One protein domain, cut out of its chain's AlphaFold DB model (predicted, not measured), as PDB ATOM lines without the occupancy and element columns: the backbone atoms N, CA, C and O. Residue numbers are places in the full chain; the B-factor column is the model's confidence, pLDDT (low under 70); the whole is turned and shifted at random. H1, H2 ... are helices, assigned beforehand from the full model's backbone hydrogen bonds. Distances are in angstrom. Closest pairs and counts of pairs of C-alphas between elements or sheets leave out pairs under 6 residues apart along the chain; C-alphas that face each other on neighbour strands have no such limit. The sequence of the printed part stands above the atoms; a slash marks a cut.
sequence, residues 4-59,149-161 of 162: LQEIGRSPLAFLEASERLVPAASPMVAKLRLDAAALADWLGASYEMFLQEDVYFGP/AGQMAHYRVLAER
ATOM      1  N   LEU A   4     105.795  25.023 215.951       92.00
ATOM      2  CA  LEU A   4     105.337  23.640 215.842       92.00
ATOM      3  C   LEU A   4     103.841  23.538 215.498       92.00
ATOM      4  O   LEU A   4     103.458  22.701 214.688       92.00
ATOM      5  N   GLN A   5     103.001  24.413 216.059       90.31
ATOM      6  CA  GLN A   5     101.572  24.458 215.730       90.31
ATOM      7  C   GLN A   5     101.326  24.903 214.282       90.31
ATOM      8  O   GLN A   5     100.387  24.417 213.656       90.31
ATOM      9  N   GLU A   6     102.160  25.796 213.740       90.94
ATOM     10  CA  GLU A   6     102.084  26.186 212.326       90.94
ATOM     11  C   GLU A   6     102.492  25.038 211.404       90.94
ATOM     12  O   GLU A   6     101.777  24.739 210.450       90.94
ATOM     13  N   ILE A   7     103.599  24.356 211.720       91.81
ATOM     14  CA  ILE A   7     104.065  23.177 210.973       91.81
ATOM     15  C   ILE A   7     102.991  22.082 210.999       91.81
ATOM     16  O   ILE A   7     102.626  21.531 209.962       91.81
ATOM     17  N   GLY A   8     102.420  21.812 212.175       94.31
ATOM     18  CA  GLY A   8     101.375  20.811 212.360       94.31
ATOM     19  C   GLY A   8     100.002  21.211 211.822       94.31
ATOM     20  O   GLY A   8      99.091  20.389 211.850       94.31
ATOM     21  N   ARG A   9      99.806  22.437 211.321       93.81
ATOM     22  CA  ARG A   9      98.476  22.951 210.962       93.81
ATOM     23  C   ARG A   9      97.767  22.108 209.903       93.81
ATOM     24  O   ARG A   9      96.591  21.798 210.073       93.81
ATOM     25  N   SER A  10      98.455  21.776 208.810       93.56
ATOM     26  CA  SER A  10      97.886  20.945 207.738       93.56
ATOM     27  C   SER A  10      97.739  19.474 208.163       93.56
ATOM     28  O   SER A  10      96.621  18.960 208.073       93.56
ATOM     29  N   PRO A  11      98.767  18.824 208.749       95.50
ATOM     30  CA  PRO A  11      98.632  17.485 209.329       95.50
ATOM     31  C   PRO A  11      97.440  17.341 210.286       95.50
ATOM     32  O   PRO A  11      96.612  16.442 210.138       95.50
ATOM     33  N   LEU A  12      97.290  18.273 211.234       96.88
ATOM     34  CA  LEU A  12      96.173  18.278 212.180       96.88
ATOM     35  C   LEU A  12      94.826  18.467 211.479       96.88
ATOM     36  O   LEU A  12      93.841  17.889 211.925       96.88
ATOM     37  N   ALA A  13      94.758  19.251 210.398       96.19
ATOM     38  CA  ALA A  13      93.528  19.409 209.626       96.19
ATOM     39  C   ALA A  13      93.121  18.104 208.921       96.19
ATOM     40  O   ALA A  13      91.934  17.773 208.908       96.19
ATOM     41  N   PHE A  14      94.081  17.338 208.393       96.62
ATOM     42  CA  PHE A  14      93.815  16.009 207.832       96.62
ATOM     43  C   PHE A  14      93.367  15.014 208.901       96.62
ATOM     44  O   PHE A  14      92.371  14.321 208.694       96.62
ATOM     45  N   LEU A  15      94.039  14.972 210.056       96.81
ATOM     46  CA  LEU A  15      93.614  14.121 211.169       96.81
ATOM     47  C   LEU A  15      92.201  14.489 211.641       96.81
ATOM     48  O   LEU A  15      91.354  13.614 211.799       96.81
ATOM     49  N   GLU A  16      91.912  15.781 211.792       96.69
ATOM     50  CA  GLU A  16      90.592  16.266 212.201       96.69
ATOM     51  C   GLU A  16      89.506  15.894 211.191       96.69
ATOM     52  O   GLU A  16      88.432  15.433 211.573       96.69
ATOM     53  N   ALA A  17      89.778  16.040 209.893       95.69
ATOM     54  CA  ALA A  17      88.859  15.587 208.857       95.69
ATOM     55  C   ALA A  17      88.652  14.061 208.921       95.69
ATOM     56  O   ALA A  17      87.526  13.586 208.780       95.69
ATOM     57  N   SER A  18      89.718  13.298 209.186       96.19
ATOM     58  CA  SER A  18      89.678  11.839 209.330       96.19
ATOM     59  C   SER A  18      88.747  11.442 210.478       96.19
ATOM     60  O   SER A  18      87.852  10.608 210.300       96.19
ATOM     61  N   GLU A  19      88.900  12.082 211.643       95.12
ATOM     62  CA  GLU A  19      88.081  11.878 212.848       95.12
ATOM     63  C   GLU A  19      86.610  12.238 212.647       95.12
ATOM     64  O   GLU A  19      85.747  11.598 213.241       95.12
ATOM     65  N   ARG A  20      86.293  13.199 211.773       94.12
ATOM     66  CA  ARG A  20      84.896  13.490 211.416       94.12
ATOM     67  C   ARG A  20      84.271  12.407 210.538       94.12
ATOM     68  O   ARG A  20      83.085  12.137 210.692       94.12
ATOM     69  N   LEU A  21      85.037  11.806 209.623       93.12
ATOM     70  CA  LEU A  21      84.541  10.732 208.751       93.12
ATOM     71  C   LEU A  21      84.360   9.412 209.504       93.12
ATOM     72  O   LEU A  21      83.378   8.707 209.294       93.12
ATOM     73  N   VAL A  22      85.309   9.084 210.381       91.19
ATOM     74  CA  VAL A  22      85.264   7.883 211.221       91.19
ATOM     75  C   VAL A  22      85.556   8.303 212.661       91.19
ATOM     76  O   VAL A  22      86.724   8.438 213.030       91.19
ATOM     77  N   PRO A  23      84.523   8.557 213.479       88.25
ATOM     78  CA  PRO A  23      84.715   8.985 214.859       88.25
ATOM     79  C   PRO A  23      85.503   7.961 215.678       88.25
ATOM     80  O   PRO A  23      85.134   6.790 215.754       88.25
ATOM     81  N   ALA A  24      86.582   8.413 216.314       78.69
ATOM     82  CA  ALA A  24      87.329   7.620 217.283       78.69
ATOM     83  C   ALA A  24      86.727   7.794 218.685       78.69
ATOM     84  O   ALA A  24      86.267   8.878 219.043       78.69
ATOM     85  N   ALA A  25      86.799   6.750 219.516       79.31
ATOM     86  CA  ALA A  25      86.370   6.825 220.917       79.31
ATOM     87  C   ALA A  25      87.177   7.855 221.735       79.31
ATOM     88  O   ALA A  25      86.716   8.345 222.763       79.31
ATOM     89  N   SER A  26      88.393   8.181 221.289       82.62
ATOM     90  CA  SER A  26      89.257   9.202 221.880       82.62
ATOM     91  C   SER A  26      89.905  10.046 220.778       82.62
ATOM     92  O   SER A  26      90.944   9.644 220.260       82.62
ATOM     93  N   PRO A  27      89.319  11.203 220.421       84.94
ATOM     94  CA  PRO A  27      89.896  12.115 219.433       84.94
ATOM     95  C   PRO A  27      91.297  12.588 219.845       84.94
ATOM     96  O   PRO A  27      91.502  13.076 220.962       84.94
ATOM     97  N   MET A  28      92.265  12.445 218.945       92.12
ATOM     98  CA  MET A  28      93.678  12.743 219.172       92.12
ATOM     99  C   MET A  28      94.034  14.187 218.825       92.12
ATOM    100  O   MET A  28      94.937  14.748 219.443       92.12
ATOM    101  N   VAL A  29      93.288  14.847 217.928       93.62
ATOM    102  CA  VAL A  29      93.564  16.242 217.523       93.62
ATOM    103  C   VAL A  29      93.635  17.187 218.720       93.62
ATOM    104  O   VAL A  29      94.542  18.015 218.808       93.62
ATOM    105  N   ALA A  30      92.690  17.076 219.658       91.19
ATOM    106  CA  ALA A  30      92.657  17.931 220.841       91.19
ATOM    107  C   ALA A  30      93.870  17.696 221.754       91.19
ATOM    108  O   ALA A  30      94.437  18.659 222.265       91.19
ATOM    109  N   LYS A  31      94.295  16.437 221.913       92.00
ATOM    110  CA  LYS A  31      95.469  16.071 222.716       92.00
ATOM    111  C   LYS A  31      96.750  16.616 222.085       92.00
ATOM    112  O   LYS A  31      97.479  17.348 222.743       92.00
ATOM    113  N   LEU A  32      96.952  16.371 220.790       94.50
ATOM    114  CA  LEU A  32      98.125  16.845 220.045       94.50
ATOM    115  C   LEU A  32      98.215  18.380 220.005       94.50
ATOM    116  O   LEU A  32      99.301  18.944 220.011       94.50
ATOM    117  N   ARG A  33      97.087  19.103 220.004       92.88
ATOM    118  CA  ARG A  33      97.108  20.578 220.083       92.88
ATOM    119  C   ARG A  33      97.597  21.111 221.432       92.88
ATOM    120  O   ARG A  33      98.104  22.235 221.473       92.88
ATOM    121  N   LEU A  34      97.392  20.352 222.507       91.88
ATOM    122  CA  LEU A  34      97.722  20.740 223.881       91.88
ATOM    123  C   LEU A  34      99.092  20.220 224.333       91.88
ATOM    124  O   LEU A  34      99.687  20.814 225.230       91.88
ATOM    125  N   ASP A  35      99.599  19.163 223.701       93.38
ATOM    126  CA  ASP A  35     100.885  18.546 224.013       93.38
ATOM    127  C   ASP A  35     101.880  18.726 222.858       93.38
ATOM    128  O   ASP A  35     101.810  18.067 221.820       93.38
ATOM    129  N   ALA A  36     102.827  19.647 223.051       92.44
ATOM    130  CA  ALA A  36     103.848  19.946 222.056       92.44
ATOM    131  C   ALA A  36     104.850  18.799 221.853       92.44
ATOM    132  O   ALA A  36     105.381  18.676 220.754       92.44
ATOM    133  N   ALA A  37     105.115  17.976 222.874       93.88
ATOM    134  CA  ALA A  37     106.010  16.832 222.724       93.88
ATOM    135  C   ALA A  37     105.332  15.762 221.865       93.88
ATOM    136  O   ALA A  37     105.875  15.382 220.833       93.88
ATOM    137  N   ALA A  38     104.085  15.412 222.194       94.31
ATOM    138  CA  ALA A  38     103.308  14.462 221.401       94.31
ATOM    139  C   ALA A  38     103.109  14.936 219.948       94.31
ATOM    140  O   ALA A  38     103.210  14.147 219.012       94.31
ATOM    141  N   LEU A  39     102.875  16.239 219.730       95.50
ATOM    142  CA  LEU A  39     102.802  16.810 218.381       95.50
ATOM    143  C   LEU A  39     104.131  16.690 217.622       95.50
ATOM    144  O   LEU A  39     104.120  16.407 216.425       95.50
ATOM    145  N   ALA A  40     105.263  16.918 218.292       95.25
ATOM    146  CA  ALA A  40     106.581  16.779 217.681       95.25
ATOM    147  C   ALA A  40     106.885  15.317 217.325       95.25
ATOM    148  O   ALA A  40     107.295  15.058 216.196       95.25
ATOM    149  N   ASP A  41     106.611  14.381 218.234       95.50
ATOM    150  CA  ASP A  41     106.819  12.944 218.022       95.50
ATOM    151  C   ASP A  41     105.953  12.422 216.871       95.50
ATOM    152  O   ASP A  41     106.428  11.711 215.987       95.50
ATOM    153  N   TRP A  42     104.694  12.855 216.813       96.12
ATOM    154  CA  TRP A  42     103.766  12.497 215.743       96.12
ATOM    155  C   TRP A  42     104.211  12.999 214.363       96.12
ATOM    156  O   TRP A  42     104.177  12.259 213.376       96.12
ATOM    157  N   LEU A  43     104.667  14.255 214.282       95.19
ATOM    158  CA  LEU A  43     105.216  14.818 213.045       95.19
ATOM    159  C   LEU A  43     106.547  14.153 212.663       95.19
ATOM    160  O   LEU A  43     106.787  13.914 211.478       95.19
ATOM    161  N   GLY A  44     107.382  13.815 213.647       93.56
ATOM    162  CA  GLY A  44     108.625  13.069 213.454       93.56
ATOM    163  C   GLY A  44     108.374  11.686 212.854       93.56
ATOM    164  O   GLY A  44     108.942  11.359 211.815       93.56
ATOM    165  N   ALA A  45     107.435  10.926 213.419       92.38
ATOM    166  CA  ALA A  45     107.049   9.614 212.901       92.38
ATOM    167  C   ALA A  45     106.505   9.690 211.461       92.38
ATOM    168  O   ALA A  45     106.776   8.816 210.637       92.38
ATOM    169  N   SER A  46     105.779  10.764 211.122       91.56
ATOM    170  CA  SER A  46     105.350  11.021 209.742       91.56
ATOM    171  C   SER A  46     106.522  11.217 208.794       91.56
ATOM    172  O   SER A  46     106.480  10.719 207.670       91.56
ATOM    173  N   TYR A  47     107.539  11.962 209.218       89.50
ATOM    174  CA  TYR A  47     108.731  12.197 208.414       89.50
ATOM    175  C   TYR A  47     109.539  10.907 208.208       89.50
ATOM    176  O   TYR A  47     109.952  10.614 207.088       89.50
ATOM    177  N   GLU A  48     109.705  10.097 209.253       88.56
ATOM    178  CA  GLU A  48     110.405   8.810 209.168       88.56
ATOM    179  C   GLU A  48     109.712   7.831 208.216       88.56
ATOM    180  O   GLU A  48     110.365   7.234 207.364       88.56
ATOM    181  N   MET A  49     108.387   7.703 208.320       84.62
ATOM    182  CA  MET A  49     107.612   6.836 207.432       84.62
ATOM    183  C   MET A  49     107.664   7.324 205.978       84.62
ATOM    184  O   MET A  49     107.747   6.512 205.062       84.62
ATOM    185  N   PHE A  50     107.688   8.643 205.762       80.31
ATOM    186  CA  PHE A  50     107.869   9.205 204.428       80.31
ATOM    187  C   PHE A  50     109.230   8.839 203.810       80.31
ATOM    188  O   PHE A  50     109.296   8.509 202.630       80.31
ATOM    189  N   LEU A  51     110.315   8.836 204.590       80.19
ATOM    190  CA  LEU A  51     111.638   8.449 204.080       80.19
ATOM    191  C   LEU A  51     111.722   6.980 203.636       80.19
ATOM    192  O   LEU A  51     112.630   6.633 202.880       80.19
ATOM    193  N   GLN A  52     110.821   6.117 204.111       80.06
ATOM    194  CA  GLN A  52     110.829   4.689 203.790       80.06
ATOM    195  C   GLN A  52     110.036   4.344 202.524       80.06
ATOM    196  O   GLN A  52     110.397   3.391 201.834       80.06
ATOM    197  N   GLU A  53     108.990   5.108 202.196       67.50
ATOM    198  CA  GLU A  53     108.085   4.813 201.083       67.50
ATOM    199  C   GLU A  53     107.695   6.083 200.305       67.50
ATOM    200  O   GLU A  53     107.076   6.998 200.848       67.50
ATOM    201  N   ASP A  54     107.959   6.114 198.992       70.44
ATOM    202  CA  ASP A  54     107.501   7.192 198.094       70.44
ATOM    203  C   ASP A  54     106.029   7.010 197.659       70.44
ATOM    204  O   ASP A  54     105.654   7.101 196.489       70.44
ATOM    205  N   VAL A  55     105.163   6.698 198.618       68.94
ATOM    206  CA  VAL A  55     103.720   6.510 198.386       68.94
ATOM    207  C   VAL A  55     102.942   7.826 198.339       68.94
ATOM    208  O   VAL A  55     101.794   7.839 197.898       68.94
ATOM    209  N   TYR A  56     103.556   8.944 198.741       69.25
ATOM    210  CA  TYR A  56     102.888  10.247 198.850       69.25
ATOM    211  C   TYR A  56     103.296  11.274 197.790       69.25
ATOM    212  O   TYR A  56     102.602  12.286 197.674       69.25
ATOM    213  N   PHE A  57     104.369  11.038 197.021       74.50
ATOM    214  CA  PHE A  57     104.832  11.986 196.003       74.50
ATOM    215  C   PHE A  57     104.777  11.389 194.600       74.50
ATOM    216  O   PHE A  57     104.140  11.981 193.726       74.50
ATOM    217  N   GLY A  58     105.364  10.208 194.389       80.12
ATOM    218  CA  GLY A  58     105.415   9.559 193.073       80.12
ATOM    219  C   GLY A  58     104.070   9.511 192.320       80.12
ATOM    220  O   GLY A  58     104.022   9.921 191.157       80.12
ATOM    221  N   PRO A  59     102.961   9.080 192.954       86.75
ATOM    222  CA  PRO A  59     101.659   8.979 192.284       86.75
ATOM    223  C   PRO A  59     100.905  10.307 192.077       86.75
ATOM    224  O   PRO A  59      99.951  10.333 191.303       86.75
ATOM    225  N   ALA A 149      92.821  11.717 200.998       94.56
ATOM    226  CA  ALA A 149      92.412  10.503 201.700       94.56
ATOM    227  C   ALA A 149      93.623   9.718 202.235       94.56
ATOM    228  O   ALA A 149      93.605   9.265 203.383       94.56
ATOM    229  N   GLY A 150      94.702   9.628 201.449       92.69
ATOM    230  CA  GLY A 150      95.979   9.061 201.884       92.69
ATOM    231  C   GLY A 150      96.572   9.797 203.088       92.69
ATOM    232  O   GLY A 150      96.908   9.158 204.084       92.69
ATOM    233  N   GLN A 151      96.619  11.135 203.058       93.56
ATOM    234  CA  GLN A 151      97.071  11.951 204.196       93.56
ATOM    235  C   GLN A 151      96.209  11.704 205.447       93.56
ATOM    236  O   GLN A 151      96.732  11.527 206.544       93.56
ATOM    237  N   MET A 152      94.882  11.640 205.298       95.25
ATOM    238  CA  MET A 152      93.947  11.380 206.404       95.25
ATOM    239  C   MET A 152      94.154  10.002 207.043       95.25
ATOM    240  O   MET A 152      94.045   9.874 208.266       95.25
ATOM    241  N   ALA A 153      94.426   8.976 206.233       92.88
ATOM    242  CA  ALA A 153      94.714   7.626 206.706       92.88
ATOM    243  C   ALA A 153      96.079   7.560 207.406       92.88
ATOM    244  O   ALA A 153      96.169   7.063 208.528       92.88
ATOM    245  N   HIS A 154      97.111   8.131 206.783       92.75
ATOM    246  CA  HIS A 154      98.473   8.215 207.312       92.75
ATOM    247  C   HIS A 154      98.511   8.836 208.707       92.75
ATOM    248  O   HIS A 154      98.946   8.219 209.678       92.75
ATOM    249  N   TYR A 155      97.967  10.044 208.826       94.38
ATOM    250  CA  TYR A 155      97.973  10.800 210.070       94.38
ATOM    251  C   TYR A 155      97.148  10.139 211.175       94.38
ATOM    252  O   TYR A 155      97.525  10.222 212.345       94.38
ATOM    253  N   ARG A 156      96.071   9.429 210.816       93.69
ATOM    254  CA  ARG A 156      95.313   8.601 211.760       93.69
ATOM    255  C   ARG A 156      96.146   7.437 212.292       93.69
ATOM    256  O   ARG A 156      96.227   7.285 213.504       93.69
ATOM    257  N   VAL A 157      96.775   6.654 211.414       91.88
ATOM    258  CA  VAL A 157      97.602   5.502 211.820       91.88
ATOM    259  C   VAL A 157      98.734   5.942 212.745       91.88
ATOM    260  O   VAL A 157      99.047   5.257 213.715       91.88
ATOM    261  N   LEU A 158      99.341   7.097 212.475       92.62
ATOM    262  CA  LEU A 158     100.386   7.642 213.336       92.62
ATOM    263  C   LEU A 158      99.855   8.142 214.677       92.62
ATOM    264  O   LEU A 158     100.541   7.999 215.682       92.62
ATOM    265  N   ALA A 159      98.645   8.707 214.711       92.31
ATOM    266  CA  ALA A 159      98.043   9.195 215.949       92.31
ATOM    267  C   ALA A 159      97.724   8.061 216.940       92.31
ATOM    268  O   ALA A 159      97.621   8.315 218.130       92.31
ATOM    269  N   GLU A 160      97.590   6.817 216.473       86.44
ATOM    270  CA  GLU A 160      97.416   5.635 217.333       86.44
ATOM    271  C   GLU A 160      98.730   5.151 217.973       86.44
ATOM    272  O   GLU A 160      98.702   4.298 218.861       86.44
ATOM    273  N   ARG A 161      99.884   5.663 217.521       83.31
ATOM    274  CA  ARG A 161     101.223   5.244 217.976       83.31
ATOM    275  C   ARG A 161     101.846   6.180 219.015       83.31
ATOM    276  O   ARG A 161     102.890   5.825 219.560       83.31
TER     277      ARG A 161
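This is residues 4 to 59 and 149 to 161 of the 162 residues of an uncharacterized protein of Bosea lupini (UniProt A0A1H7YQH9). A small cluster of crossed helices is built along the longest one, H4, with H5 packing on both H4 and H2 and crossing H2 at nearly a right angle. The two short helices, H1 and H3, lie by the first part of H4, and beyond the last part of H4 an unnamed tail, residues 53 to 59, runs on to a cut in the chain. The printed part has 69 residues with five named helices, H1, H2, H3, H4 and H5 in that order along the chain, and no named strand; 51 of the residues are in these helices, and the class is all helix. The whole is compact, with a radius of gyration of the C-alphas of 11.6 A, and the C-alphas span 32 by 26 by 21 A along their three main axes.

H4, residues 36 to 52, is the longest helix, with 17 residues and 24.8 A from first to last C-alpha; it begins at C-alpha 36, (103.848, 19.946, 222.056), and ends at C-alpha 52, (110.829, 4.689, 203.790). H5, residues 149 to 159, measures 15.4 A and ends at C-alpha 159, (98.043, 9.195, 215.949). H2, residues 9 to 21, measures 18.7 A. H3, residues 29 to 34, measures 8.8 A. H1, residues 4 to 7, measures 5.1 A and begins at C-alpha 4, (105.337, 23.640, 215.842).

H4 is the hub, touching three other helices. H4 touches H5 with residues 42 to 46 alone; their closest C-alphas are those of Trp 42 and Leu 158, 6.4 A apart. H4 and H5 run opposite ways at a steep tilt of 55 degrees. H5 also touches H2, with 14 pairs of C-alphas within 8 A, the closest being those of Phe 14 and Met 152, 4.8 A apart. The lines of H2 and H5 are about perpendicular, at 84 degrees. H2 and H4 are near each other, with 6 pairs of C-alphas within 10 A. H3 and H4 touch only at the corner by their link, and only just, with 3 pairs of C-alphas within 8 A; the closest are those of Leu 32 and Leu 39, 5.0 A apart. H2 and H3 form a helical hairpin and only just touch, with 3 pairs of C-alphas within 8 A; the closest are those of Glu 16 and Val 29, 6.1 A apart. H2 and H3 run opposite ways at a steep tilt of 38 degrees. H1 and H4 only just touch, with 3 pairs of C-alphas within 8 A; H4 does so with residues 36 to 40 alone, and the closest C-alphas are those of Leu 4 and Ala 40, 7.2 A apart. H1 and H3 are close but not clearly touching, with the C-alphas of Gln 5 and Arg 33 the closest at 7.3 A. H1 and H2 meet only through their link. H1 and H5 are apart; H3 and H5 are apart only just, with their closest C-alphas 8.5 A apart. The helix packing is mostly crossed: none of the 3 touching pairs given a tilt is at a shallow tilt. In H2, H3, H4 and H5 every O i to N i+4 pair is within hydrogen-bond range; H1, with 4 residues, is too short for such a pair.

The two C-alphas farthest apart are those of Leu 34 and Pro 59, at 33.9 A. Residues 60 to 148 are cut out and not printed, and C-alphas 59 and 149 are 13.3 A apart across the cut, which falls in the link from H4 to H5. Of the links that are printed whole, H1 to H2 and H3 to H4 are tight, and H2 to H3, with 7 residues, is short. The mean pLDDT of the printed part is 89.8, and residue 53 and residues 55 to 56 are under 70.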